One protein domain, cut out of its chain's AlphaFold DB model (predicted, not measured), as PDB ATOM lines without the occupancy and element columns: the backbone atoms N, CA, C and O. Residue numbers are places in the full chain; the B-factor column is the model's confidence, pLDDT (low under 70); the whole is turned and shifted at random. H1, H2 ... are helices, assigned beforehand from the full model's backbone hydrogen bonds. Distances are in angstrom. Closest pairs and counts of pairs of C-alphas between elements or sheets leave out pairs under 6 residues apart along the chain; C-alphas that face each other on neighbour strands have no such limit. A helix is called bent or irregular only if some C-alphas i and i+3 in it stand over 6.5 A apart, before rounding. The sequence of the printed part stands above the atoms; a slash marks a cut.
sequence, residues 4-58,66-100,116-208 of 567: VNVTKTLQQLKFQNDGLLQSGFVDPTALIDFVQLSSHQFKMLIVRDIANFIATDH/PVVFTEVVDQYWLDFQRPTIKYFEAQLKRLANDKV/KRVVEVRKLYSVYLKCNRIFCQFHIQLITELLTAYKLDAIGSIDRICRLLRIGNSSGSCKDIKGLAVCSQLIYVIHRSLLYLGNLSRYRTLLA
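Overview. This is residues 4 to 58, 66 to 100 and 116 to 208 of the 567 residues of the protein "BA75_04856T0" of Komagataella pastoris (UniProt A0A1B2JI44). The long helices H1, H2, H3, H4 and H6 run side by side in an elongated bundle, H3 bent yet nearly straight, with short H5 at its edge near H4. The printed part has 183 residues, H1 to H6 in order, no named strand: all helix, compact, radius of gyration of the C-alphas 18.4 A, spans 65 by 39 by 21 A.

Arrangement. Start at H1, residues 4 to 22; it forms a helical hairpin with H2, residues 28 to 56, closest C-alphas Leu 13 and Ser 38, 7.3 A. H3, residues 68 to 97, is one helix by its hydrogen bonds but bent, C-alphas 79 and 82 lying 6.8 A apart; its arms H3a, to 79, and H3b, from 82, stand at 11 degrees. H2 touches H3a with residues 42 to 50 alone, closest C-alphas Ile 46 and Phe 69, 4.9 A. H4, residues 118 to 149, touches H6, residues 180 to 208, opposite ways, closest C-alphas His 139 and Ser 193, 5.1 A. H5, residues 158 to 165, is close to H4 but not clearly touching. Each O i to N i+4 pair is within hydrogen-bond range except in H3a, 7 of 8.

Along the chain. Find C-alpha 4 at (14.206, -24.651, -28.557), where H1 begins; H4 spans 45.9 A, and H6 ends at C-alpha 208, (4.124, -14.472, -66.315).

Size, cuts and confidence. Cuts leave gaps of 16.4 A from C-alpha 58 to 66 and 7.3 A from C-alpha 100 to 116; the link H5 to H6 is long; pLDDT is under 70 in 20 residues, among them 169 to 173.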
ATOM      1  N   VAL A   4      13.076 -25.594 -28.576       59.41
ATOM      2  CA  VAL A   4      14.206 -24.651 -28.557       59.41
ATOM      3  C   VAL A   4      15.241 -24.929 -29.656       59.41
ATOM      4  O   VAL A   4      15.785 -23.995 -30.247       59.41
ATOM      5  N   ASN A   5      15.518 -26.200 -29.964       62.72
ATOM      6  CA  ASN A   5      16.486 -26.555 -31.007       62.72
ATOM      7  C   ASN A   5      15.908 -26.358 -32.413       62.72
ATOM      8  O   ASN A   5      16.632 -25.917 -33.302       62.72
ATOM      9  N   VAL A   6      14.608 -26.622 -32.602       71.06
ATOM     10  CA  VAL A   6      13.911 -26.355 -33.870       71.06
ATOM     11  C   VAL A   6      13.928 -24.853 -34.159       71.06
ATOM     12  O   VAL A   6      14.336 -24.444 -35.243       71.06
ATOM     13  N   THR A   7      13.605 -24.018 -33.169       73.62
ATOM     14  CA  THR A   7      13.603 -22.557 -33.319       73.62
ATOM     15  C   THR A   7      14.978 -22.005 -33.708       73.62
ATOM     16  O   THR A   7      15.058 -21.163 -34.600       73.62
ATOM     17  N   LYS A   8      16.074 -22.501 -33.112       79.69
ATOM     18  CA  LYS A   8      17.442 -22.061 -33.457       79.69
ATOM     19  C   LYS A   8      17.814 -22.380 -34.906       79.69
ATOM     20  O   LYS A   8      18.328 -21.510 -35.608       79.69
ATOM     21  N   THR A   9      17.537 -23.600 -35.369       79.06
ATOM     22  CA  THR A   9      17.800 -23.988 -36.764       79.06
ATOM     23  C   THR A   9      16.988 -23.133 -37.738       79.06
ATOM     24  O   THR A   9      17.537 -22.634 -38.718       79.06
ATOM     25  N   LEU A  10      15.705 -22.897 -37.447       85.00
ATOM     26  CA  LEU A  10      14.841 -22.064 -38.286       85.00
ATOM     27  C   LEU A  10      15.304 -20.601 -38.336       85.00
ATOM     28  O   LEU A  10      15.317 -19.999 -39.408       85.00
ATOM     29  N   GLN A  11      15.749 -20.040 -37.209       86.62
ATOM     30  CA  GLN A  11      16.320 -18.692 -37.154       86.62
ATOM     31  C   GLN A  11      17.606 -18.574 -37.978       86.62
ATOM     32  O   GLN A  11      17.774 -17.599 -38.710       86.62
ATOM     33  N   GLN A  12      18.494 -19.571 -37.910       87.62
ATOM     34  CA  GLN A  12      19.721 -19.583 -38.708       87.62
ATOM     35  C   GLN A  12      19.418 -19.639 -40.211       87.62
ATOM     36  O   GLN A  12      20.000 -18.879 -40.984       87.62
ATOM     37  N   LEU A  13      18.479 -20.493 -40.626       88.75
ATOM     38  CA  LEU A  13      18.031 -20.557 -42.018       88.75
ATOM     39  C   LEU A  13      17.399 -19.244 -42.471       88.75
ATOM     40  O   LEU A  13      17.644 -18.802 -43.591       88.75
ATOM     41  N   LYS A  14      16.608 -18.602 -41.610       91.38
ATOM     42  CA  LYS A  14      15.978 -17.319 -41.921       91.38
ATOM     43  C   LYS A  14      17.030 -16.236 -42.136       91.38
ATOM     44  O   LYS A  14      16.988 -15.552 -43.151       91.38
ATOM     45  N   PHE A  15      18.021 -16.152 -41.251       90.25
ATOM     46  CA  PHE A  15      19.141 -15.224 -41.401       90.25
ATOM     47  C   PHE A  15      19.896 -15.435 -42.722       90.25
ATOM     48  O   PHE A  15      20.204 -14.473 -43.423       90.25
ATOM     49  N   GLN A  16      20.149 -16.693 -43.100       89.12
ATOM     50  CA  GLN A  16      20.774 -17.021 -44.384       89.12
ATOM     51  C   GLN A  16      19.896 -16.624 -45.577       89.12
ATOM     52  O   GLN A  16      20.411 -16.060 -46.541       89.12
ATOM     53  N   ASN A  17      18.585 -16.876 -45.511       90.44
ATOM     54  CA  ASN A  17      17.637 -16.481 -46.552       90.44
ATOM     55  C   ASN A  17      17.615 -14.959 -46.728       90.44
ATOM     56  O   ASN A  17      17.753 -14.464 -47.843       90.44
ATOM     57  N   ASP A  18      17.491 -14.218 -45.629       89.62
ATOM     58  CA  ASP A  18      17.450 -12.758 -45.646       89.62
ATOM     59  C   ASP A  18      18.759 -12.183 -46.199       89.62
ATOM     60  O   ASP A  18      18.728 -11.333 -47.090       89.62
ATOM     61  N   GLY A  19      19.907 -12.703 -45.754       88.00
ATOM     62  CA  GLY A  19      21.216 -12.311 -46.278       88.00
ATOM     63  C   GLY A  19      21.363 -12.590 -47.777       88.00
ATOM     64  O   GLY A  19      21.876 -11.751 -48.519       88.00
ATOM     65  N   LEU A  20      20.853 -13.730 -48.249       88.56
ATOM     66  CA  LEU A  20      20.861 -14.079 -49.666       88.56
ATOM     67  C   LEU A  20      19.982 -13.108 -50.469       88.56
ATOM     68  O   LEU A  20      20.455 -12.485 -51.417       88.56
ATOM     69  N   LEU A  21      18.722 -12.919 -50.068       89.62
ATOM     70  CA  LEU A  21      17.735 -12.116 -50.801       89.62
ATOM     71  C   LEU A  21      18.000 -10.601 -50.759       89.62
ATOM     72  O   LEU A  21      17.522  -9.883 -51.639       89.62
ATOM     73  N   GLN A  22      18.754 -10.106 -49.772       85.38
ATOM     74  CA  GLN A  22      19.182  -8.703 -49.702       85.38
ATOM     75  C   GLN A  22      20.266  -8.357 -50.730       85.38
ATOM     76  O   GLN A  22      20.426  -7.185 -51.084       85.38
ATOM     77  N   SER A  23      20.993  -9.347 -51.255       75.88
ATOM     78  CA  SER A  23      21.976  -9.092 -52.306       75.88
ATOM     79  C   SER A  23      21.283  -8.640 -53.604       75.88
ATOM     80  O   SER A  23      20.294  -9.211 -54.065       75.88
ATOM     81  N   GLY A  24      21.784  -7.561 -54.220       68.06
ATOM     82  CA  GLY A  24      21.133  -6.933 -55.380       68.06
ATOM     83  C   GLY A  24      21.057  -7.818 -56.636       68.06
ATOM     84  O   GLY A  24      20.252  -7.529 -57.531       68.06
ATOM     85  N   PHE A  25      21.886  -8.861 -56.701       74.38
ATOM     86  CA  PHE A  25      21.860  -9.941 -57.683       74.38
ATOM     87  C   PHE A  25      22.388 -11.218 -57.018       74.38
ATOM     88  O   PHE A  25      23.581 -11.328 -56.752       74.38
ATOM     89  N   VAL A  26      21.494 -12.171 -56.764       80.88
ATOM     90  CA  VAL A  26      21.857 -13.498 -56.253       80.88
ATOM     91  C   VAL A  26      22.289 -14.398 -57.408       80.88
ATOM     92  O   VAL A  26      21.632 -14.405 -58.456       80.88
ATOM     93  N   ASP A  27      23.341 -15.196 -57.207       87.88
ATOM     94  CA  ASP A  27      23.670 -16.290 -58.122       87.88
ATOM     95  C   ASP A  27      22.482 -17.277 -58.235       87.88
ATOM     96  O   ASP A  27      22.012 -17.801 -57.219       87.88
ATOM     97  N   PRO A  28      21.961 -17.549 -59.447       90.25
ATOM     98  CA  PRO A  28      20.795 -18.407 -59.619       90.25
ATOM     99  C   PRO A  28      20.950 -19.820 -59.060       90.25
ATOM    100  O   PRO A  28      19.960 -20.387 -58.599       90.25
ATOM    101  N   THR A  29      22.153 -20.394 -59.130       91.94
ATOM    102  CA  THR A  29      22.419 -21.758 -58.662       91.94
ATOM    103  C   THR A  29      22.375 -21.787 -57.142       91.94
ATOM    104  O   THR A  29      21.580 -22.535 -56.583       91.94
ATOM    105  N   ALA A  30      23.089 -20.867 -56.487       91.50
ATOM    106  CA  ALA A  30      23.062 -20.718 -55.034       91.50
ATOM    107  C   ALA A  30      21.637 -20.516 -54.488       91.50
ATOM    108  O   ALA A  30      21.263 -21.112 -53.478       91.50
ATOM    109  N   LEU A  31      20.807 -19.716 -55.174       93.38
ATOM    110  CA  LEU A  31      19.413 -19.509 -54.773       93.38
ATOM    111  C   LEU A  31      18.563 -20.776 -54.898       93.38
ATOM    112  O   LEU A  31      17.764 -21.067 -54.009       93.38
ATOM    113  N   ILE A  32      18.706 -21.518 -55.998       95.56
ATOM    114  CA  ILE A  32      17.968 -22.769 -56.210       95.56
ATOM    115  C   ILE A  32      18.389 -23.813 -55.173       95.56
ATOM    116  O   ILE A  32      17.520 -24.440 -54.569       95.56
ATOM    117  N   ASP A  33      19.691 -23.953 -54.929       94.75
ATOM    118  CA  ASP A  33      20.237 -24.910 -53.969       94.75
ATOM    119  C   ASP A  33      19.768 -24.591 -52.546       94.75
ATOM    120  O   ASP A  33      19.324 -25.481 -51.820       94.75
ATOM    121  N   PHE A  34      19.754 -23.309 -52.168       94.38
ATOM    122  CA  PHE A  34      19.225 -22.873 -50.877       94.38
ATOM    123  C   PHE A  34      17.715 -23.129 -50.745       94.38
ATOM    124  O   PHE A  34      17.239 -23.617 -49.714       94.38
ATOM    125  N   VAL A  35      16.939 -22.847 -51.796       95.88
ATOM    126  CA  VAL A  35      15.503 -23.165 -51.837       95.88
ATOM    127  C   VAL A  35      15.281 -24.671 -51.682       95.88
ATOM    128  O   VAL A  35      14.392 -25.085 -50.939       95.88
ATOM    129  N   GLN A  36      16.091 -25.506 -52.327       96.50
ATOM    130  CA  GLN A  36      15.986 -26.957 -52.214       96.50
ATOM    131  C   GLN A  36      16.340 -27.458 -50.808       96.50
ATOM    132  O   GLN A  36      15.582 -28.245 -50.235       96.50
ATOM    133  N   LEU A  37      17.437 -26.959 -50.233       94.56
ATOM    134  CA  LEU A  37      17.876 -27.282 -48.876       94.56
ATOM    135  C   LEU A  37      16.812 -26.916 -47.838       94.56
ATOM    136  O   LEU A  37      16.407 -27.767 -47.045       94.56
ATOM    137  N   SER A  38      16.329 -25.671 -47.868       93.94
ATOM    138  CA  SER A  38      15.305 -25.193 -46.934       93.94
ATOM    139  C   SER A  38      14.016 -26.010 -47.061       93.94
ATOM    140  O   SER A  38      13.536 -26.536 -46.061       93.94
ATOM    141  N   SER A  39      13.508 -26.227 -48.280       95.56
ATOM    142  CA  SER A  39      12.313 -27.061 -48.516       95.56
ATOM    143  C   SER A  39      12.450 -28.454 -47.897       95.56
ATOM    144  O   SER A  39      11.530 -28.947 -47.245       95.56
ATOM    145  N   HIS A  40      13.607 -29.092 -48.088       94.62
ATOM    146  CA  HIS A  40      13.871 -30.415 -47.538       94.62
ATOM    147  C   HIS A  40      13.882 -30.400 -46.003       94.62
ATOM    148  O   HIS A  40      13.215 -31.224 -45.380       94.62
ATOM    149  N   GLN A  41      14.582 -29.443 -45.390       92.12
ATOM    150  CA  GLN A  41      14.674 -29.339 -43.933       92.12
ATOM    151  C   GLN A  41      13.316 -29.070 -43.282       92.12
ATOM    152  O   GLN A  41      12.956 -29.763 -42.332       92.12
ATOM    153  N   PHE A  42      12.525 -28.141 -43.826       94.19
ATOM    154  CA  PHE A  42      11.168 -27.883 -43.344       94.19
ATOM    155  C   PHE A  42      10.284 -29.130 -43.434       94.19
ATOM    156  O   PHE A  42       9.563 -29.438 -42.486       94.19
ATOM    157  N   LYS A  43      10.376 -29.895 -44.531       94.12
ATOM    158  CA  LYS A  43       9.569 -31.111 -44.699       94.12
ATOM    159  C   LYS A  43       9.942 -32.150 -43.648       94.12
ATOM    160  O   LYS A  43       9.067 -32.688 -42.978       94.12
ATOM    161  N   MET A  44      11.241 -32.389 -43.473       90.81
ATOM    162  CA  MET A  44      11.750 -33.340 -42.485       90.81
ATOM    163  C   MET A  44      11.344 -32.961 -41.059       90.81
ATOM    164  O   MET A  44      10.994 -33.845 -40.281       90.81
ATOM    165  N   LEU A  45      11.362 -31.668 -40.719       90.06
ATOM    166  CA  LEU A  45      10.906 -31.177 -39.418       90.06
ATOM    167  C   LEU A  45       9.416 -31.457 -39.206       90.06
ATOM    168  O   LEU A  45       9.064 -32.063 -38.198       90.06
ATOM    169  N   ILE A  46       8.567 -31.088 -40.168       91.62
ATOM    170  CA  ILE A  46       7.112 -31.286 -40.091       91.62
ATOM    171  C   ILE A  46       6.773 -32.773 -39.953       91.62
ATOM    172  O   ILE A  46       6.073 -33.165 -39.027       91.62
ATOM    173  N   VAL A  47       7.297 -33.618 -40.843       90.38
ATOM    174  CA  VAL A  47       6.972 -35.052 -40.877       90.38
ATOM    175  C   VAL A  47       7.454 -35.759 -39.613       90.38
ATOM    176  O   VAL A  47       6.731 -36.573 -39.040       90.38
ATOM    177  N   ARG A  48       8.662 -35.426 -39.141       87.81
ATOM    178  CA  ARG A  48       9.203 -35.991 -37.901       87.81
ATOM    179  C   ARG A  48       8.403 -35.545 -36.684       87.81
ATOM    180  O   ARG A  48       8.205 -36.347 -35.776       87.81
ATOM    181  N   ASP A  49       7.974 -34.290 -36.637       86.06
ATOM    182  CA  ASP A  49       7.178 -33.780 -35.527       86.06
ATOM    183  C   ASP A  49       5.776 -34.399 -35.503       86.06
ATOM    184  O   ASP A  49       5.348 -34.861 -34.452       86.06
ATOM    185  N   ILE A  50       5.132 -34.561 -36.664       87.31
ATOM    186  CA  ILE A  50       3.869 -35.305 -36.801       87.31
ATOM    187  C   ILE A  50       4.020 -36.749 -36.310       87.31
ATOM    188  O   ILE A  50       3.200 -37.227 -35.528       87.31
ATOM    189  N   ALA A  51       5.080 -37.446 -36.733       85.06
ATOM    190  CA  ALA A  51       5.331 -38.818 -36.300       85.06
ATOM    191  C   ALA A  51       5.542 -38.915 -34.780       85.06
ATOM    192  O   ALA A  51       5.013 -39.831 -34.151       85.06
ATOM    193  N   ASN A  52       6.273 -37.964 -34.184       81.69
ATOM    194  CA  ASN A  52       6.453 -37.903 -32.733       81.69
ATOM    195  C   ASN A  52       5.126 -37.632 -32.023       81.69
ATOM    196  O   ASN A  52       4.807 -38.342 -31.080       81.69
ATOM    197  N   PHE A  53       4.370 -36.636 -32.493       80.44
ATOM    198  CA  PHE A  53       3.090 -36.223 -31.924       80.44
ATOM    199  C   PHE A  53       2.115 -37.403 -31.855       80.44
ATOM    200  O   PHE A  53       1.557 -37.686 -30.801       80.44
ATOM    201  N   ILE A  54       2.006 -38.169 -32.943       80.56
ATOM    202  CA  ILE A  54       1.141 -39.354 -33.017       80.56
ATOM    203  C   ILE A  54       1.666 -40.509 -32.151       80.56
ATOM    204  O   ILE A  54       0.873 -41.261 -31.591       80.56
ATOM    205  N   ALA A  55       2.987 -40.667 -32.020       78.25
ATOM    206  CA  ALA A  55       3.580 -41.706 -31.177       78.25
ATOM    207  C   ALA A  55       3.425 -41.424 -29.671       78.25
ATOM    208  O   ALA A  55       3.392 -42.361 -28.878       78.25
ATOM    209  N   THR A  56       3.354 -40.152 -29.271       71.75
ATOM    210  CA  THR A  56       3.222 -39.749 -27.863       71.75
ATOM    211  C   THR A  56       1.785 -39.716 -27.351       71.75
ATOM    212  O   THR A  56       1.596 -39.670 -26.139       71.75
ATOM    213  N   ASP A  57       0.782 -39.742 -28.234       59.84
ATOM    214  CA  ASP A  57      -0.603 -39.439 -27.873       59.84
ATOM    215  C   ASP A  57      -1.529 -40.654 -28.070       59.84
ATOM    216  O   ASP A  57      -2.037 -40.938 -29.158       59.84
ATOM    217  N   HIS A  58      -1.720 -41.434 -27.002       49.16
ATOM    218  CA  HIS A  58      -2.713 -42.515 -26.959       49.16
ATOM    219  C   HIS A  58      -3.901 -42.219 -26.038       49.16
ATOM    220  O   HIS A  58      -4.846 -43.007 -26.030       49.16
ATOM    221  N   PRO A  66       1.811 -27.861 -27.351       54.00
ATOM    222  CA  PRO A  66       2.175 -26.971 -28.448       54.00
ATOM    223  C   PRO A  66       2.434 -27.792 -29.717       54.00
ATOM    224  O   PRO A  66       3.410 -28.538 -29.805       54.00
ATOM    225  N   VAL A  67       1.532 -27.669 -30.691       66.94
ATOM    226  CA  VAL A  67       1.620 -28.351 -31.984       66.94
ATOM    227  C   VAL A  67       2.559 -27.552 -32.884       66.94
ATOM    228  O   VAL A  67       2.183 -26.552 -33.490       66.94
ATOM    229  N   VAL A  68       3.817 -27.979 -32.948       77.94
ATOM    230  CA  VAL A  68       4.893 -27.229 -33.614       77.94
ATOM    231  C   VAL A  68       4.744 -27.290 -35.134       77.94
ATOM    232  O   VAL A  68       4.931 -26.290 -35.825       77.94
ATOM    233  N   PHE A  69       4.366 -28.447 -35.683       84.94
ATOM    234  CA  PHE A  69       4.286 -28.637 -37.133       84.94
ATOM    235  C   PHE A  69       3.275 -27.722 -37.850       84.94
ATOM    236  O   PHE A  69       3.499 -27.374 -39.013       84.94
ATOM    237  N   THR A  70       2.191 -27.303 -37.189       86.50
ATOM    238  CA  THR A  70       1.211 -26.368 -37.769       86.50
ATOM    239  C   THR A  70       1.759 -24.951 -37.883       86.50
ATOM    240  O   THR A  70       1.471 -24.262 -38.856       86.50
ATOM    241  N   GLU A  71       2.605 -24.530 -36.945       87.19
ATOM    242  CA  GLU A  71       3.297 -23.240 -37.024       87.19
ATOM    243  C   GLU A  71       4.420 -23.281 -38.065       87.19
ATOM    244  O   GLU A  71       4.598 -22.341 -38.838       87.19
ATOM    245  N   VAL A  72       5.150 -24.397 -38.144       90.31
ATOM    246  CA  VAL A  72       6.286 -24.561 -39.061       90.31
ATOM    247  C   VAL A  72       5.857 -24.501 -40.533       90.31
ATOM    248  O   VAL A  72       6.571 -23.904 -41.342       90.31
ATOM    249  N   VAL A  73       4.695 -25.065 -40.901       93.69
ATOM    250  CA  VAL A  73       4.184 -24.954 -42.285       93.69
ATOM    251  C   VAL A  73       3.858 -23.503 -42.658       93.69
ATOM    252  O   VAL A  73       4.160 -23.076 -43.773       93.69
ATOM    253  N   ASP A  74       3.315 -22.728 -41.718       92.56
ATOM    254  CA  ASP A  74       2.995 -21.314 -41.922       92.56
ATOM    255  C   ASP A  74       4.252 -20.446 -41.974       92.56
ATOM    256  O   ASP A  74       4.390 -19.575 -42.839       92.56
ATOM    257  N   GLN A  75       5.208 -20.727 -41.091       91.94
ATOM    258  CA  GLN A  75       6.488 -20.044 -41.058       91.94
ATOM    259  C   GLN A  75       7.268 -20.256 -42.357       91.94
ATOM    260  O   GLN A  75       7.851 -19.310 -42.883       91.94
ATOM    261  N   TYR A  76       7.241 -21.462 -42.924       95.12
ATOM    262  CA  TYR A  76       7.902 -21.722 -44.198       95.12
ATOM    263  C   TYR A  76       7.358 -20.837 -45.328       95.12
ATOM    264  O   TYR A  76       8.122 -20.271 -46.118       95.12
ATOM    265  N   TRP A  77       6.038 -20.646 -45.380       95.88
ATOM    266  CA  TRP A  77       5.437 -19.721 -46.333       95.88
ATOM    267  C   TRP A  77       5.846 -18.269 -46.063       95.88
ATOM    268  O   TRP A  77       6.281 -17.571 -46.984       95.88
ATOM    269  N   LEU A  78       5.697 -17.808 -44.818       93.62
ATOM    270  CA  LEU A  78       5.863 -16.401 -44.448       93.62
ATOM    271  C   LEU A  78       7.317 -15.924 -44.488       93.62
ATOM    272  O   LEU A  78       7.562 -14.819 -44.973       93.62
ATOM    273  N   ASP A  79       8.252 -16.748 -44.022       92.44
ATOM    274  CA  ASP A  79       9.657 -16.376 -43.833       92.44
ATOM    275  C   ASP A  79      10.562 -16.802 -44.998       92.44
ATOM    276  O   ASP A  79      11.650 -16.250 -45.156       92.44
ATOM    277  N   PHE A  80      10.126 -17.747 -45.841       94.62
ATOM    278  CA  PHE A  80      10.960 -18.281 -46.925       94.62
ATOM    279  C   PHE A  80      10.296 -18.130 -48.288       94.62
ATOM    280  O   PHE A  80      10.744 -17.322 -49.104       94.62
ATOM    281  N   GLN A  81       9.197 -18.847 -48.541       96.62
ATOM    282  CA  GLN A  81       8.607 -18.904 -49.882       96.62
ATOM    283  C   GLN A  81       8.140 -17.523 -50.361       96.62
ATOM    284  O   GLN A  81       8.511 -17.077 -51.451       96.62
ATOM    285  N   ARG A  82       7.355 -16.806 -49.547       95.69
ATOM    286  CA  ARG A  82       6.825 -15.482 -49.900       95.69
ATOM    287  C   ARG A  82       7.939 -14.438 -50.079       95.69
ATOM    288  O   ARG A  82       7.893 -13.752 -51.104       95.69
ATOM    289  N   PRO A  83       8.942 -14.310 -49.189       95.62
ATOM    290  CA  PRO A  83      10.094 -13.436 -49.411       95.62
ATOM    291  C   PRO A  83      10.861 -13.747 -50.699       95.62
ATOM    292  O   PRO A  83      11.118 -12.829 -51.479       95.62
ATOM    293  N   THR A  84      11.138 -15.021 -51.002       95.94
ATOM    294  CA  THR A  84      11.802 -15.404 -52.260       95.94
ATOM    295  C   THR A  84      10.979 -14.982 -53.482       95.94
ATOM    296  O   THR A  84      11.515 -14.417 -54.436       95.94
ATOM    297  N   ILE A  85       9.658 -15.191 -53.465       96.62
ATOM    298  CA  ILE A  85       8.764 -14.744 -54.546       96.62
ATOM    299  C   ILE A  85       8.793 -13.214 -54.683       96.62
ATOM    300  O   ILE A  85       8.855 -12.694 -55.799       96.62
ATOM    301  N   LYS A  86       8.776 -12.484 -53.561       95.25
ATOM    302  CA  LYS A  86       8.838 -11.016 -53.544       95.25
ATOM    303  C   LYS A  86      10.163 -10.472 -54.067       95.25
ATOM    304  O   LYS A  86      10.145  -9.475 -54.788       95.25
ATOM    305  N   TYR A  87      11.273 -11.157 -53.806       95.25
ATOM    306  CA  TYR A  87      12.552 -10.868 -54.446       95.25
ATOM    307  C   TYR A  87      12.438 -10.971 -55.976       95.25
ATOM    308  O   TYR A  87      12.759 -10.013 -56.678       95.25
ATOM    309  N   PHE A  88      11.894 -12.072 -56.513       95.50
ATOM    310  CA  PHE A  88      11.709 -12.207 -57.965       95.50
ATOM    311  C   PHE A  88      10.777 -11.138 -58.544       95.50
ATOM    312  O   PHE A  88      11.080 -10.578 -59.596       95.50
ATOM    313  N   GLU A  89       9.673 -10.817 -57.865       94.44
ATOM    314  CA  GLU A  89       8.762  -9.743 -58.274       94.44
ATOM    315  C   GLU A  89       9.494  -8.394 -58.377       94.44
ATOM    316  O   GLU A  89       9.378  -7.700 -59.391       94.44
ATOM    317  N   ALA A  90      10.289  -8.039 -57.363       92.81
ATOM    318  CA  ALA A  90      11.060  -6.799 -57.336       92.81
ATOM    319  C   ALA A  90      12.121  -6.752 -58.448       92.81
ATOM    320  O   ALA A  90      12.227  -5.754 -59.168       92.81
ATOM    321  N   GLN A  91      12.864  -7.843 -58.642       91.81
ATOM    322  CA  GLN A  91      13.915  -7.936 -59.656       91.81
ATOM    323  C   GLN A  91      13.353  -7.902 -61.085       91.81
ATOM    324  O   GLN A  91      13.877  -7.187 -61.943       91.81
ATOM    325  N   LEU A  92      12.241  -8.601 -61.340       92.25
ATOM    326  CA  LEU A  92      11.533  -8.545 -62.622       92.25
ATOM    327  C   LEU A  92      10.987  -7.141 -62.893       92.25
ATOM    328  O   LEU A  92      11.131  -6.636 -64.006       92.25
ATOM    329  N   LYS A  93      10.413  -6.480 -61.877       90.88
ATOM    330  CA  LYS A  93       9.952  -5.089 -61.981       90.88
ATOM    331  C   LYS A  93      11.100  -4.144 -62.339       90.88
ATOM    332  O   LYS A  93      10.923  -3.316 -63.231       90.88
ATOM    333  N   ARG A  94      12.264  -4.284 -61.695       88.75
ATOM    334  CA  ARG A  94      13.468  -3.493 -61.999       88.75
ATOM    335  C   ARG A  94      13.895  -3.682 -63.457       88.75
ATOM    336  O   ARG A  94      13.920  -2.718 -64.214       88.75
ATOM    337  N   LEU A  95      14.106  -4.928 -63.887       88.19
ATOM    338  CA  LEU A  95      14.533  -5.243 -65.257       88.19
ATOM    339  C   LEU A  95      13.526  -4.811 -66.332       88.19
ATOM    340  O   LEU A  95      13.921  -4.450 -67.440       88.19
ATOM    341  N   ALA A  96      12.226  -4.858 -66.028       84.06
ATOM    342  CA  ALA A  96      11.179  -4.431 -66.951       84.06
ATOM    343  C   ALA A  96      11.109  -2.901 -67.113       84.06
ATOM    344  O   ALA A  96      10.694  -2.429 -68.177       84.06
ATOM    345  N   ASN A  97      11.504  -2.150 -66.079       81.94
ATOM    346  CA  ASN A  97      11.486  -0.686 -66.055       81.94
ATOM    347  C   ASN A  97      12.805  -0.057 -66.533       81.94
ATOM    348  O   ASN A  97      12.786   1.075 -67.022       81.94
ATOM    349  N   ASP A  98      13.923  -0.781 -66.446       75.19
ATOM    350  CA  ASP A  98      15.228  -0.324 -66.925       75.19
ATOM    351  C   ASP A  98      15.217  -0.114 -68.449       75.19
ATOM    352  O   ASP A  98      15.209  -1.053 -69.253       75.19
ATOM    353  N   LYS A  99      15.240   1.155 -68.871       59.62
ATOM    354  CA  LYS A  99      15.434   1.534 -70.274       59.62
ATOM    355  C   LYS A  99      16.924   1.480 -70.595       59.62
ATOM    356  O   LYS A  99      17.712   2.223 -70.022       59.62
ATOM    357  N   VAL A 100      17.315   0.643 -71.555       54.97
ATOM    358  CA  VAL A 100      18.685   0.662 -72.089       54.97
ATOM    359  C   VAL A 100      18.878   1.949 -72.897       54.97
ATOM    360  O   VAL A 100      18.322   2.080 -73.989       54.97
ATOM    361  N   LYS A 116      13.133  -3.145 -74.001       62.69
ATOM    362  CA  LYS A 116      13.036  -3.865 -72.721       62.69
ATOM    363  C   LYS A 116      14.092  -4.978 -72.686       62.69
ATOM    364  O   LYS A 116      14.337  -5.610 -73.716       62.69
ATOM    365  N   ARG A 117      14.665  -5.251 -71.511       78.75
ATOM    366  CA  ARG A 117      15.586  -6.375 -71.248       78.75
ATOM    367  C   ARG A 117      14.852  -7.726 -71.272       78.75
ATOM    368  O   ARG A 117      14.746  -8.433 -70.276       78.75
ATOM    369  N   VAL A 118      14.232  -8.051 -72.412       83.06
ATOM    370  CA  VAL A 118      13.313  -9.194 -72.565       83.06
ATOM    371  C   VAL A 118      14.027 -10.520 -72.299       83.06
ATOM    372  O   VAL A 118      13.429 -11.432 -71.730       83.06
ATOM    373  N   VAL A 119      15.295 -10.640 -72.696       85.62
ATOM    374  CA  VAL A 119      16.078 -11.869 -72.513       85.62
ATOM    375  C   VAL A 119      16.391 -12.082 -71.036       85.62
ATOM    376  O   VAL A 119      16.190 -13.177 -70.521       85.62
ATOM    377  N   GLU A 120      16.824 -11.038 -70.338       88.94
ATOM    378  CA  GLU A 120      17.137 -11.057 -68.911       88.94
ATOM    379  C   GLU A 120      15.882 -11.331 -68.080       88.94
ATOM    380  O   GLU A 120      15.922 -12.161 -67.176       88.94
ATOM    381  N   VAL A 121      14.746 -10.723 -68.441       90.12
ATOM    382  CA  VAL A 121      13.440 -11.018 -67.831       90.12
ATOM    383  C   VAL A 121      13.078 -12.495 -68.001       90.12
ATOM    384  O   VAL A 121      12.683 -13.140 -67.032       90.12
ATOM    385  N   ARG A 122      13.253 -13.073 -69.199       88.88
ATOM    386  CA  ARG A 122      12.987 -14.504 -69.437       88.88
ATOM    387  C   ARG A 122      13.936 -15.414 -68.658       88.88
ATOM    388  O   ARG A 122      13.483 -16.425 -68.130       88.88
ATOM    389  N   LYS A 123      15.226 -15.066 -68.575       91.94
ATOM    390  CA  LYS A 123      16.222 -15.808 -67.785       91.94
ATOM    391  C   LYS A 123      15.880 -15.774 -66.298       91.94
ATOM    392  O   LYS A 123      15.841 -16.817 -65.662       91.94
ATOM    393  N   LEU A 124      15.561 -14.606 -65.747       93.31
ATOM    394  CA  LEU A 124      15.180 -14.495 -64.341       93.31
ATOM    395  C   LEU A 124      13.867 -15.237 -64.050       93.31
ATOM    396  O   LEU A 124      13.758 -15.946 -63.052       93.31
ATOM    397  N   TYR A 125      12.884 -15.133 -64.948       94.69
ATOM    398  CA  TYR A 125      11.630 -15.869 -64.817       94.69
ATOM    399  C   TYR A 125      11.838 -17.389 -64.888       94.69
ATOM    400  O   TYR A 125      11.186 -18.125 -64.153       94.69
ATOM    401  N   SER A 126      12.768 -17.892 -65.708       94.31
ATOM    402  CA  SER A 126      13.061 -19.331 -65.750       94.31
ATOM    403  C   SER A 126      13.701 -19.841 -64.454       94.31
ATOM    404  O   SER A 126      13.398 -20.959 -64.037       94.31
ATOM    405  N   VAL A 127      14.510 -19.019 -63.774       95.88
ATOM    406  CA  VAL A 127      15.019 -19.313 -62.421       95.88
ATOM    407  C   VAL A 127      13.864 -19.352 -61.419       95.88
ATOM    408  O   VAL A 127      13.719 -20.342 -60.705       95.88
ATOM    409  N   TYR A 128      12.974 -18.353 -61.440       96.62
ATOM    410  CA  TYR A 128      11.756 -18.358 -60.621       96.62
ATOM    411  C   TYR A 128      10.928 -19.635 -60.829       96.62
ATOM    412  O   TYR A 128      10.476 -20.241 -59.861       96.62
ATOM    413  N   LEU A 129      10.759 -20.090 -62.076       96.44
ATOM    414  CA  LEU A 129      10.010 -21.313 -62.370       96.44
ATOM    415  C   LEU A 129      10.623 -22.561 -61.726       96.44
ATOM    416  O   LEU A 129       9.871 -23.454 -61.327       96.44
ATOM    417  N   LYS A 130      11.956 -22.634 -61.616       97.75
ATOM    418  CA  LYS A 130      12.646 -23.727 -60.918       97.75
ATOM    419  C   LYS A 130      12.360 -23.673 -59.417       97.75
ATOM    420  O   LYS A 130      11.873 -24.663 -58.879       97.75
ATOM    421  N   CYS A 131      12.529 -22.514 -58.774       97.69
ATOM    422  CA  CYS A 131      12.217 -22.343 -57.349       97.69
ATOM    423  C   CYS A 131      10.736 -22.628 -57.046       97.69
ATOM    424  O   CYS A 131      10.411 -23.404 -56.153       97.69
ATOM    425  N   ASN A 132       9.818 -22.085 -57.852       97.56
ATOM    426  CA  ASN A 132       8.382 -22.325 -57.716       97.56
ATOM    427  C   ASN A 132       8.033 -23.814 -57.854       97.56
ATOM    428  O   ASN A 132       7.079 -24.279 -57.239       97.56
ATOM    429  N   ARG A 133       8.757 -24.577 -58.686       97.50
ATOM    430  CA  ARG A 133       8.536 -26.023 -58.813       97.50
ATOM    431  C   ARG A 133       8.896 -26.753 -57.525       97.50
ATOM    432  O   ARG A 133       8.116 -27.604 -57.113       97.50
ATOM    433  N   ILE A 134      10.016 -26.389 -56.900       98.25
ATOM    434  CA  ILE A 134      10.456 -26.948 -55.617       98.25
ATOM    435  C   ILE A 134       9.410 -26.649 -54.534       98.25
ATOM    436  O   ILE A 134       8.944 -27.567 -53.863       98.25
ATOM    437  N   PHE A 135       8.940 -25.402 -54.442       98.25
ATOM    438  CA  PHE A 135       7.883 -25.020 -53.498       98.25
ATOM    439  C   PHE A 135       6.569 -25.784 -53.724       98.25
ATOM    440  O   PHE A 135       5.965 -26.280 -52.777       98.25
ATOM    441  N   CYS A 136       6.127 -25.941 -54.976       97.12
ATOM    442  CA  CYS A 136       4.943 -26.750 -55.273       97.12
ATOM    443  C   CYS A 136       5.146 -28.222 -54.885       97.12
ATOM    444  O   CYS A 136       4.233 -28.845 -54.349       97.12
ATOM    445  N   GLN A 137       6.323 -28.788 -55.172       97.06
ATOM    446  CA  GLN A 137       6.649 -30.174 -54.840       97.06
ATOM    447  C   GLN A 137       6.658 -30.410 -53.333       97.06
ATOM    448  O   GLN A 137       6.147 -31.437 -52.908       97.06
ATOM    449  N   PHE A 138       7.154 -29.459 -52.541       97.50
ATOM    450  CA  PHE A 138       7.090 -29.517 -51.084       97.50
ATOM    451  C   PHE A 138       5.657 -29.770 -50.586       97.50
ATOM    452  O   PHE A 138       5.417 -30.756 -49.893       97.50
ATOM    453  N   HIS A 139       4.687 -28.945 -51.000       97.44
ATOM    454  CA  HIS A 139       3.296 -29.082 -50.548       97.44
ATOM    455  C   HIS A 139       2.624 -30.352 -51.078       97.44
ATOM    456  O   HIS A 139       1.909 -31.021 -50.338       97.44
ATOM    457  N   ILE A 140       2.866 -30.715 -52.343       96.00
ATOM    458  CA  ILE A 140       2.305 -31.940 -52.934       96.00
ATOM    459  C   ILE A 140       2.848 -33.184 -52.229       96.00
ATOM    460  O   ILE A 140       2.080 -34.103 -51.950       96.00
ATOM    461  N   GLN A 141       4.148 -33.220 -51.922       95.06
ATOM    462  CA  GLN A 141       4.758 -34.331 -51.193       95.06
ATOM    463  C   GLN A 141       4.222 -34.416 -49.770       95.06
ATOM    464  O   GLN A 141       3.865 -35.504 -49.345       95.06
ATOM    465  N   LEU A 142       4.097 -33.284 -49.071       94.62
ATOM    466  CA  LEU A 142       3.559 -33.263 -47.715       94.62
ATOM    467  C   LEU A 142       2.111 -33.776 -47.670       94.62
ATOM    468  O   LEU A 142       1.794 -34.627 -46.849       94.62
ATOM    469  N   ILE A 143       1.247 -33.329 -48.590       94.12
ATOM    470  CA  ILE A 143      -0.132 -33.835 -48.693       94.12
ATOM    471  C   ILE A 143      -0.137 -35.334 -49.008       94.12
ATOM    472  O   ILE A 143      -0.856 -36.087 -48.359       94.12
ATOM    473  N   THR A 144       0.676 -35.768 -49.978       92.38
ATOM    474  CA  THR A 144       0.799 -37.189 -50.336       92.38
ATOM    475  C   THR A 144       1.194 -38.021 -49.121       92.38
ATOM    476  O   THR A 144       0.509 -38.983 -48.810       92.38
ATOM    477  N   GLU A 145       2.252 -37.639 -48.405       91.00
ATOM    478  CA  GLU A 145       2.743 -38.368 -47.229       91.00
ATOM    479  C   GLU A 145       1.684 -38.477 -46.124       91.00
ATOM    480  O   GLU A 145       1.569 -39.527 -45.499       91.00
ATOM    481  N   LEU A 146       0.875 -37.437 -45.902       90.12
ATOM    482  CA  LEU A 146      -0.202 -37.487 -44.908       90.12
ATOM    483  C   LEU A 146      -1.362 -38.388 -45.336       90.12
ATOM    484  O   LEU A 146      -1.833 -39.184 -44.527       90.12
ATOM    485  N   LEU A 147      -1.803 -38.283 -46.592       88.25
ATOM    486  CA  LEU A 147      -2.908 -39.087 -47.121       88.25
ATOM    487  C   LEU A 147      -2.544 -40.572 -47.262       88.25
ATOM    488  O   LEU A 147      -3.422 -41.418 -47.142       88.25
ATOM    489  N   THR A 148      -1.269 -40.900 -47.504       87.12
ATOM    490  CA  THR A 148      -0.816 -42.298 -47.574       87.12
ATOM    491  C   THR A 148      -0.516 -42.902 -46.206       87.12
ATOM    492  O   THR A 148      -0.660 -44.110 -46.030       87.12
ATOM    493  N   ALA A 149      -0.075 -42.096 -45.237       86.81
ATOM    494  CA  ALA A 149       0.279 -42.593 -43.911       86.81
ATOM    495  C   ALA A 149      -0.932 -42.748 -42.984       86.81
ATOM    496  O   ALA A 149      -0.918 -43.631 -42.120       86.81
ATOM    497  N   TYR A 150      -1.959 -41.907 -43.140       85.88
ATOM    498  CA  TYR A 150      -3.048 -41.800 -42.177       85.88
ATOM    499  C   TYR A 150      -4.427 -41.871 -42.814       85.88
ATOM    500  O   TYR A 150      -4.699 -41.266 -43.850       85.88
ATOM    501  N   LYS A 151      -5.328 -42.571 -42.127       81.25
ATOM    502  CA  LYS A 151      -6.725 -42.673 -42.515       81.25
ATOM    503  C   LYS A 151      -7.468 -41.411 -42.067       81.25
ATOM    504  O   LYS A 151      -7.778 -41.233 -40.892       81.25
ATOM    505  N   LEU A 152      -7.694 -40.496 -43.007       77.94
ATOM    506  CA  LEU A 152      -8.321 -39.191 -42.769       77.94
ATOM    507  C   LEU A 152      -9.782 -39.177 -43.233       77.94
ATOM    508  O   LEU A 152     -10.223 -38.249 -43.902       77.94
ATOM    509  N   ASP A 153     -10.533 -40.204 -42.843       66.62
ATOM    510  CA  ASP A 153     -11.928 -40.433 -43.249       66.62
ATOM    511  C   ASP A 153     -12.878 -39.256 -42.965       66.62
ATOM    512  O   ASP A 153     -13.920 -39.126 -43.599       66.62
ATOM    513  N   ALA A 154     -12.504 -38.368 -42.039       64.38
ATOM    514  CA  ALA A 154     -13.224 -37.131 -41.746       64.38
ATOM    515  C   ALA A 154     -13.163 -36.082 -42.877       64.38
ATOM    516  O   ALA A 154     -13.769 -35.014 -42.777       64.38
ATOM    517  N   ILE A 155     -12.409 -36.346 -43.947       69.50
ATOM    518  CA  ILE A 155     -12.284 -35.463 -45.101       69.50
ATOM    519  C   ILE A 155     -13.134 -36.018 -46.252       69.50
ATOM    520  O   ILE A 155     -12.655 -36.787 -47.084       69.50
ATOM    521  N   GLY A 156     -14.373 -35.536 -46.383       67.00
ATOM    522  CA  GLY A 156     -15.240 -35.868 -47.528       67.00
ATOM    523  C   GLY A 156     -14.685 -35.424 -48.896       67.00
ATOM    524  O   GLY A 156     -15.204 -35.799 -49.938       67.00
ATOM    525  N   SER A 157     -13.613 -34.625 -48.928       74.94
ATOM    526  CA  SER A 157     -13.016 -34.067 -50.148       74.94
ATOM    527  C   SER A 157     -11.713 -34.740 -50.608       74.94
ATOM    528  O   SER A 157     -11.094 -34.240 -51.555       74.94
ATOM    529  N   ILE A 158     -11.295 -35.867 -50.006       79.44
ATOM    530  CA  ILE A 158     -10.036 -36.564 -50.359       79.44
ATOM    531  C   ILE A 158      -9.983 -36.884 -51.849       79.44
ATOM    532  O   ILE A 158      -9.002 -36.539 -52.504       79.44
ATOM    533  N   ASP A 159     -11.050 -37.439 -52.423       80.19
ATOM    534  CA  ASP A 159     -11.074 -37.808 -53.842       80.19
ATOM    535  C   ASP A 159     -10.881 -36.605 -54.766       80.19
ATOM    536  O   ASP A 159     -10.263 -36.699 -55.829       80.19
ATOM    537  N   ARG A 160     -11.398 -35.436 -54.372       84.81
ATOM    538  CA  ARG A 160     -11.206 -34.187 -55.121       84.81
ATOM    539  C   ARG A 160      -9.747 -33.721 -55.021       84.81
ATOM    540  O   ARG A 160      -9.167 -33.333 -56.036       84.81
ATOM    541  N   ILE A 161      -9.133 -33.824 -53.839       86.31
ATOM    542  CA  ILE A 161      -7.718 -33.489 -53.603       86.31
ATOM    543  C   ILE A 161      -6.797 -34.438 -54.382       86.31
ATOM    544  O   ILE A 161      -5.918 -33.976 -55.115       86.31
ATOM    545  N   CYS A 162      -7.020 -35.750 -54.291       86.06
ATOM    546  CA  CYS A 162      -6.238 -36.764 -54.992       86.06
ATOM    547  C   CYS A 162      -6.317 -36.585 -56.510       86.06
ATOM    548  O   CYS A 162      -5.280 -36.587 -57.177       86.06
ATOM    549  N   ARG A 163      -7.511 -36.325 -57.063       87.31
ATOM    550  CA  ARG A 163      -7.682 -36.026 -58.496       87.31
ATOM    551  C   ARG A 163      -6.944 -34.760 -58.925       87.31
ATOM    552  O   ARG A 163      -6.230 -34.793 -59.929       87.31
ATOM    553  N   LEU A 164      -7.072 -33.664 -58.171       86.88
ATOM    554  CA  LEU A 164      -6.396 -32.400 -58.482       86.88
ATOM    555  C   LEU A 164      -4.871 -32.562 -58.496       86.88
ATOM    556  O   LEU A 164      -4.181 -32.090 -59.406       86.88
ATOM    557  N   LEU A 165      -4.340 -33.213 -57.463       87.38
ATOM    558  CA  LEU A 165      -2.903 -33.355 -57.246       87.38
ATOM    559  C   LEU A 165      -2.300 -34.557 -57.977       87.38
ATOM    560  O   LEU A 165      -1.076 -34.672 -58.028       87.38
ATOM    561  N   ARG A 166      -3.140 -35.395 -58.600       87.25
ATOM    562  CA  ARG A 166      -2.765 -36.652 -59.268       87.25
ATOM    563  C   ARG A 166      -2.030 -37.601 -58.325       87.25
ATOM    564  O   ARG A 166      -1.024 -38.202 -58.696       87.25
ATOM    565  N   ILE A 167      -2.526 -37.691 -57.097       84.69
ATOM    566  CA  ILE A 167      -2.037 -38.636 -56.098       84.69
ATOM    567  C   ILE A 167      -2.697 -39.975 -56.419       84.69
ATOM    568  O   ILE A 167      -3.922 -40.053 -56.506       84.69
ATOM    569  N   GLY A 168      -1.889 -41.001 -56.686       73.69
ATOM    570  CA  GLY A 168      -2.403 -42.349 -56.921       73.69
ATOM    571  C   GLY A 168      -3.012 -42.923 -55.646       73.69
ATOM    572  O   GLY A 168      -2.540 -42.609 -54.554       73.69
ATOM    573  N   ASN A 169      -4.034 -43.770 -55.784       61.44
ATOM    574  CA  ASN A 169      -4.618 -44.486 -54.652       61.44
ATOM    575  C   ASN A 169      -3.514 -45.311 -53.982       61.44
ATOM    576  O   ASN A 169      -3.017 -46.278 -54.560       61.44
ATOM    577  N   SER A 170      -3.087 -44.910 -52.788       54.16
ATOM    578  CA  SER A 170      -2.128 -45.684 -52.015       54.16
ATOM    579  C   SER A 170      -2.841 -46.904 -51.453       54.16
ATOM    580  O   SER A 170      -3.593 -46.802 -50.494       54.16
ATOM    581  N   SER A 171      -2.576 -48.071 -52.032       47.19
ATOM    582  CA  SER A 171      -3.006 -49.390 -51.548       47.19
ATOM    583  C   SER A 171      -2.285 -49.841 -50.262       47.19
ATOM    584  O   SER A 171      -2.265 -51.027 -49.944       47.19
ATOM    585  N   GLY A 172      -1.654 -48.914 -49.533       53.78
ATOM    586  CA  GLY A 172      -0.975 -49.188 -48.268       53.78
ATOM    587  C   GLY A 172      -1.951 -49.208 -47.092       53.78
ATOM    588  O   GLY A 172      -2.982 -48.542 -47.124       53.78
ATOM    589  N   SER A 173      -1.617 -49.955 -46.035       61.06
ATOM    590  CA  SER A 173      -2.375 -49.954 -44.780       61.06
ATOM    591  C   SER A 173      -2.243 -48.591 -44.083       61.06
ATOM    592  O   SER A 173      -1.294 -48.368 -43.323       61.06
ATOM    593  N   CYS A 174      -3.157 -47.661 -44.366       74.69
ATOM    594  CA  CYS A 174      -3.242 -46.382 -43.661       74.69
ATOM    595  C   CYS A 174      -3.421 -46.620 -42.156       74.69
ATOM    596  O   CYS A 174      -4.183 -47.496 -41.746       74.69
ATOM    597  N   LYS A 175      -2.729 -45.838 -41.320       81.12
ATOM    598  CA  LYS A 175      -2.895 -45.913 -39.864       81.12
ATOM    599  C   LYS A 175      -4.180 -45.207 -39.445       81.12
ATOM    600  O   LYS A 175      -4.396 -44.059 -39.837       81.12
ATOM    601  N   ASP A 176      -4.978 -45.855 -38.603       76.00
ATOM    602  CA  ASP A 176      -6.112 -45.204 -37.947       76.00
ATOM    603  C   ASP A 176      -5.620 -44.152 -36.947       76.00
ATOM    604  O   ASP A 176      -4.710 -44.397 -36.148       76.00
ATOM    605  N   ILE A 177      -6.230 -42.968 -36.985       74.44
ATOM    606  CA  ILE A 177      -5.952 -41.889 -36.034       74.44
ATOM    607  C   ILE A 177      -6.969 -41.968 -34.898       74.44
ATOM    608  O   ILE A 177      -8.177 -41.891 -35.123       74.44
ATOM    609  N   LYS A 178      -6.482 -42.059 -33.659       69.31
ATOM    610  CA  LYS A 178      -7.324 -41.956 -32.462       69.31
ATOM    611  C   LYS A 178      -7.440 -40.485 -32.059       69.31
ATOM    612  O   LYS A 178      -6.447 -39.863 -31.703       69.31
ATOM    613  N   GLY A 179      -8.653 -39.937 -32.105       70.69
ATOM    614  CA  GLY A 179      -8.960 -38.602 -31.581       70.69
ATOM    615  C   GLY A 179      -9.123 -37.502 -32.636       70.69
ATOM    616  O   GLY A 179      -8.323 -37.331 -33.557       70.69
ATOM    617  N   LEU A 180     -10.177 -36.699 -32.456       72.50
ATOM    618  CA  LEU A 180     -10.557 -35.614 -33.366       72.50
ATOM    619  C   LEU A 180      -9.524 -34.476 -33.394       72.50
ATOM    620  O   LEU A 180      -9.352 -33.832 -34.429       72.50
ATOM    621  N   ALA A 181      -8.827 -34.233 -32.281       74.81
ATOM    622  CA  ALA A 181      -7.815 -33.183 -32.179       74.81
ATOM    623  C   ALA A 181      -6.635 -33.450 -33.124       74.81
ATOM    624  O   ALA A 181      -6.304 -32.596 -33.943       74.81
ATOM    625  N   VAL A 182      -6.070 -34.663 -33.090       78.81
ATOM    626  CA  VAL A 182      -4.969 -35.076 -33.975       78.81
ATOM    627  C   VAL A 182      -5.392 -34.977 -35.440       78.81
ATOM    628  O   VAL A 182      -4.698 -34.356 -36.245       78.81
ATOM    629  N   CYS A 183      -6.567 -35.515 -35.775       81.19
ATOM    630  CA  CYS A 183      -7.116 -35.441 -37.127       81.19
ATOM    631  C   CYS A 183      -7.251 -33.983 -37.605       81.19
ATOM    632  O   CYS A 183      -6.806 -33.648 -38.703       81.19
ATOM    633  N   SER A 184      -7.765 -33.092 -36.751       81.88
ATOM    634  CA  SER A 184      -7.936 -31.667 -37.067       81.88
ATOM    635  C   SER A 184      -6.608 -30.964 -37.375       81.88
ATOM    636  O   SER A 184      -6.545 -30.159 -38.303       81.88
ATOM    637  N   GLN A 185      -5.532 -31.287 -36.649       87.00
ATOM    638  CA  GLN A 185      -4.208 -30.698 -36.893       87.00
ATOM    639  C   GLN A 185      -3.584 -31.193 -38.208       87.00
ATOM    640  O   GLN A 185      -2.986 -30.413 -38.948       87.00
ATOM    641  N   LEU A 186      -3.766 -32.468 -38.560       89.44
ATOM    642  CA  LEU A 186      -3.312 -32.994 -39.855       89.44
ATOM    643  C   LEU A 186      -4.102 -32.385 -41.018       89.44
ATOM    644  O   LEU A 186      -3.517 -31.970 -42.022       89.44
ATOM    645  N   ILE A 187      -5.422 -32.253 -40.853       89.44
ATOM    646  CA  ILE A 187      -6.299 -31.547 -41.795       89.44
ATOM    647  C   ILE A 187      -5.831 -30.100 -41.982       89.44
ATOM    648  O   ILE A 187      -5.785 -29.615 -43.113       89.44
ATOM    649  N   TYR A 188      -5.419 -29.420 -40.907       91.69
ATOM    650  CA  TYR A 188      -4.867 -28.069 -40.989       91.69
ATOM    651  C   TYR A 188      -3.617 -28.002 -41.876       91.69
ATOM    652  O   TYR A 188      -3.520 -27.121 -42.730       91.69
ATOM    653  N   VAL A 189      -2.687 -28.956 -41.760       93.81
ATOM    654  CA  VAL A 189      -1.484 -29.003 -42.613       93.81
ATOM    655  C   VAL A 189      -1.839 -29.197 -44.090       93.81
ATOM    656  O   VAL A 189      -1.262 -28.526 -44.955       93.81
ATOM    657  N   ILE A 190      -2.807 -30.069 -44.396       94.44
ATOM    658  CA  ILE A 190      -3.309 -30.267 -45.766       94.44
ATOM    659  C   ILE A 190      -3.955 -28.975 -46.278       94.44
ATOM    660  O   ILE A 190      -3.628 -28.515 -47.375       94.44
ATOM    661  N   HIS A 191      -4.804 -28.344 -45.466       94.94
ATOM    662  CA  HIS A 191      -5.444 -27.068 -45.773       94.94
ATOM    663  C   HIS A 191      -4.420 -25.975 -46.104       94.94
ATOM    664  O   HIS A 191      -4.504 -25.356 -47.168       94.94
ATOM    665  N   ARG A 192      -3.416 -25.754 -45.243       96.00
ATOM    666  CA  ARG A 192      -2.374 -24.740 -45.481       96.00
ATOM    667  C   ARG A 192      -1.526 -25.075 -46.703       96.00
ATOM    668  O   ARG A 192      -1.199 -24.190 -47.489       96.00
ATOM    669  N   SER A 193      -1.255 -26.354 -46.948       97.00
ATOM    670  CA  SER A 193      -0.543 -26.781 -48.154       97.00
ATOM    671  C   SER A 193      -1.329 -26.505 -49.441       97.00
ATOM    672  O   SER A 193      -0.743 -26.023 -50.413       97.00
ATOM    673  N   LEU A 194      -2.649 -26.724 -49.457       96.88
ATOM    674  CA  LEU A 194      -3.521 -26.348 -50.580       96.88
ATOM    675  C   LEU A 194      -3.576 -24.826 -50.775       96.88
ATOM    676  O   LEU A 194      -3.436 -24.339 -51.900       96.88
ATOM    677  N   LEU A 195      -3.713 -24.072 -49.680       97.12
ATOM    678  CA  LEU A 195      -3.717 -22.608 -49.667       97.12
ATOM    679  C   LEU A 195      -2.450 -22.027 -50.315       97.12
ATOM    680  O   LEU A 195      -2.516 -21.129 -51.165       97.12
ATOM    681  N   TYR A 196      -1.284 -22.549 -49.936       97.94
ATOM    682  CA  TYR A 196       0.007 -22.098 -50.450       97.94
ATOM    683  C   TYR A 196       0.280 -22.592 -51.864       97.94
ATOM    684  O   TYR A 196       0.771 -21.819 -52.688       97.94
ATOM    685  N   LEU A 197      -0.143 -23.808 -52.217       97.25
ATOM    686  CA  LEU A 197      -0.095 -24.289 -53.597       97.25
ATOM    687  C   LEU A 197      -0.923 -23.404 -54.545       97.25
ATOM    688  O   LEU A 197      -0.455 -23.057 -55.638       97.25
ATOM    689  N   GLY A 198      -2.118 -22.988 -54.115       97.31
ATOM    690  CA  GLY A 198      -2.951 -22.032 -54.842       97.31
ATOM    691  C   GLY A 198      -2.232 -20.699 -55.049       97.31
ATOM    692  O   GLY A 198      -2.098 -20.224 -56.180       97.31
ATOM    693  N   ASN A 199      -1.656 -20.143 -53.982       97.06
ATOM    694  CA  ASN A 199      -0.903 -18.890 -54.046       97.06
ATOM    695  C   ASN A 199       0.372 -18.964 -54.901       97.06
ATOM    696  O   ASN A 199       0.669 -18.011 -55.623       97.06
ATOM    697  N   LEU A 200       1.104 -20.077 -54.884       97.94
ATOM    698  CA  LEU A 200       2.235 -20.308 -55.791       97.94
ATOM    699  C   LEU A 200       1.769 -20.281 -57.251       97.94
ATOM    700  O   LEU A 200       2.387 -19.632 -58.099       97.94
ATOM    701  N   SER A 201       0.630 -20.918 -57.551       96.19
ATOM    702  CA  SER A 201       0.023 -20.831 -58.881       96.19
ATOM    703  C   SER A 201      -0.381 -19.396 -59.235       96.19
ATOM    704  O   SER A 201      -0.163 -18.975 -60.371       96.19
ATOM    705  N   ARG A 202      -0.923 -18.630 -58.279       96.38
ATOM    706  CA  ARG A 202      -1.287 -17.216 -58.462       96.38
ATOM    707  C   ARG A 202      -0.082 -16.360 -58.824       96.38
ATOM    708  O   ARG A 202      -0.112 -15.666 -59.838       96.38
ATOM    709  N   TYR A 203       0.987 -16.431 -58.031       96.69
ATOM    710  CA  TYR A 203       2.210 -15.669 -58.279       96.69
ATOM    711  C   TYR A 203       2.865 -16.055 -59.598       96.69
ATOM    712  O   TYR A 203       3.292 -15.175 -60.343       96.69
ATOM    713  N   ARG A 204       2.874 -17.349 -59.941       95.56
ATOM    714  CA  ARG A 204       3.367 -17.798 -61.241       95.56
ATOM    715  C   ARG A 204       2.627 -17.106 -62.381       95.56
ATOM    716  O   ARG A 204       3.272 -16.494 -63.228       95.56
ATOM    717  N   THR A 205       1.297 -17.184 -62.391       94.88
ATOM    718  CA  THR A 205       0.492 -16.566 -63.448       94.88
ATOM    719  C   THR A 205       0.683 -15.050 -63.467       94.88
ATOM    720  O   THR A 205       0.951 -14.511 -64.535       94.88
ATOM    721  N   LEU A 206       0.665 -14.382 -62.308       94.25
ATOM    722  CA  LEU A 206       0.876 -12.935 -62.190       94.25
ATOM    723  C   LEU A 206       2.208 -12.486 -62.807       94.25
ATOM    724  O   LEU A 206       2.242 -11.561 -63.621       94.25
ATOM    725  N   LEU A 207       3.314 -13.127 -62.420       94.38
ATOM    726  CA  LEU A 207       4.641 -12.765 -62.913       94.38
ATOM    727  C   LEU A 207       4.770 -13.050 -64.415       94.38
ATOM    728  O   LEU A 207       5.342 -12.234 -65.142       94.38
ATOM    729  N   ALA A 208       4.182 -14.152 -64.893       92.44
ATOM    730  CA  ALA A 208       4.124 -14.472 -66.315       92.44
ATOM    731  C   ALA A 208       3.391 -13.379 -67.101       92.44
ATOM    732  O   ALA A 208       3.950 -12.796 -68.025       92.44
TER     733      ALA A 208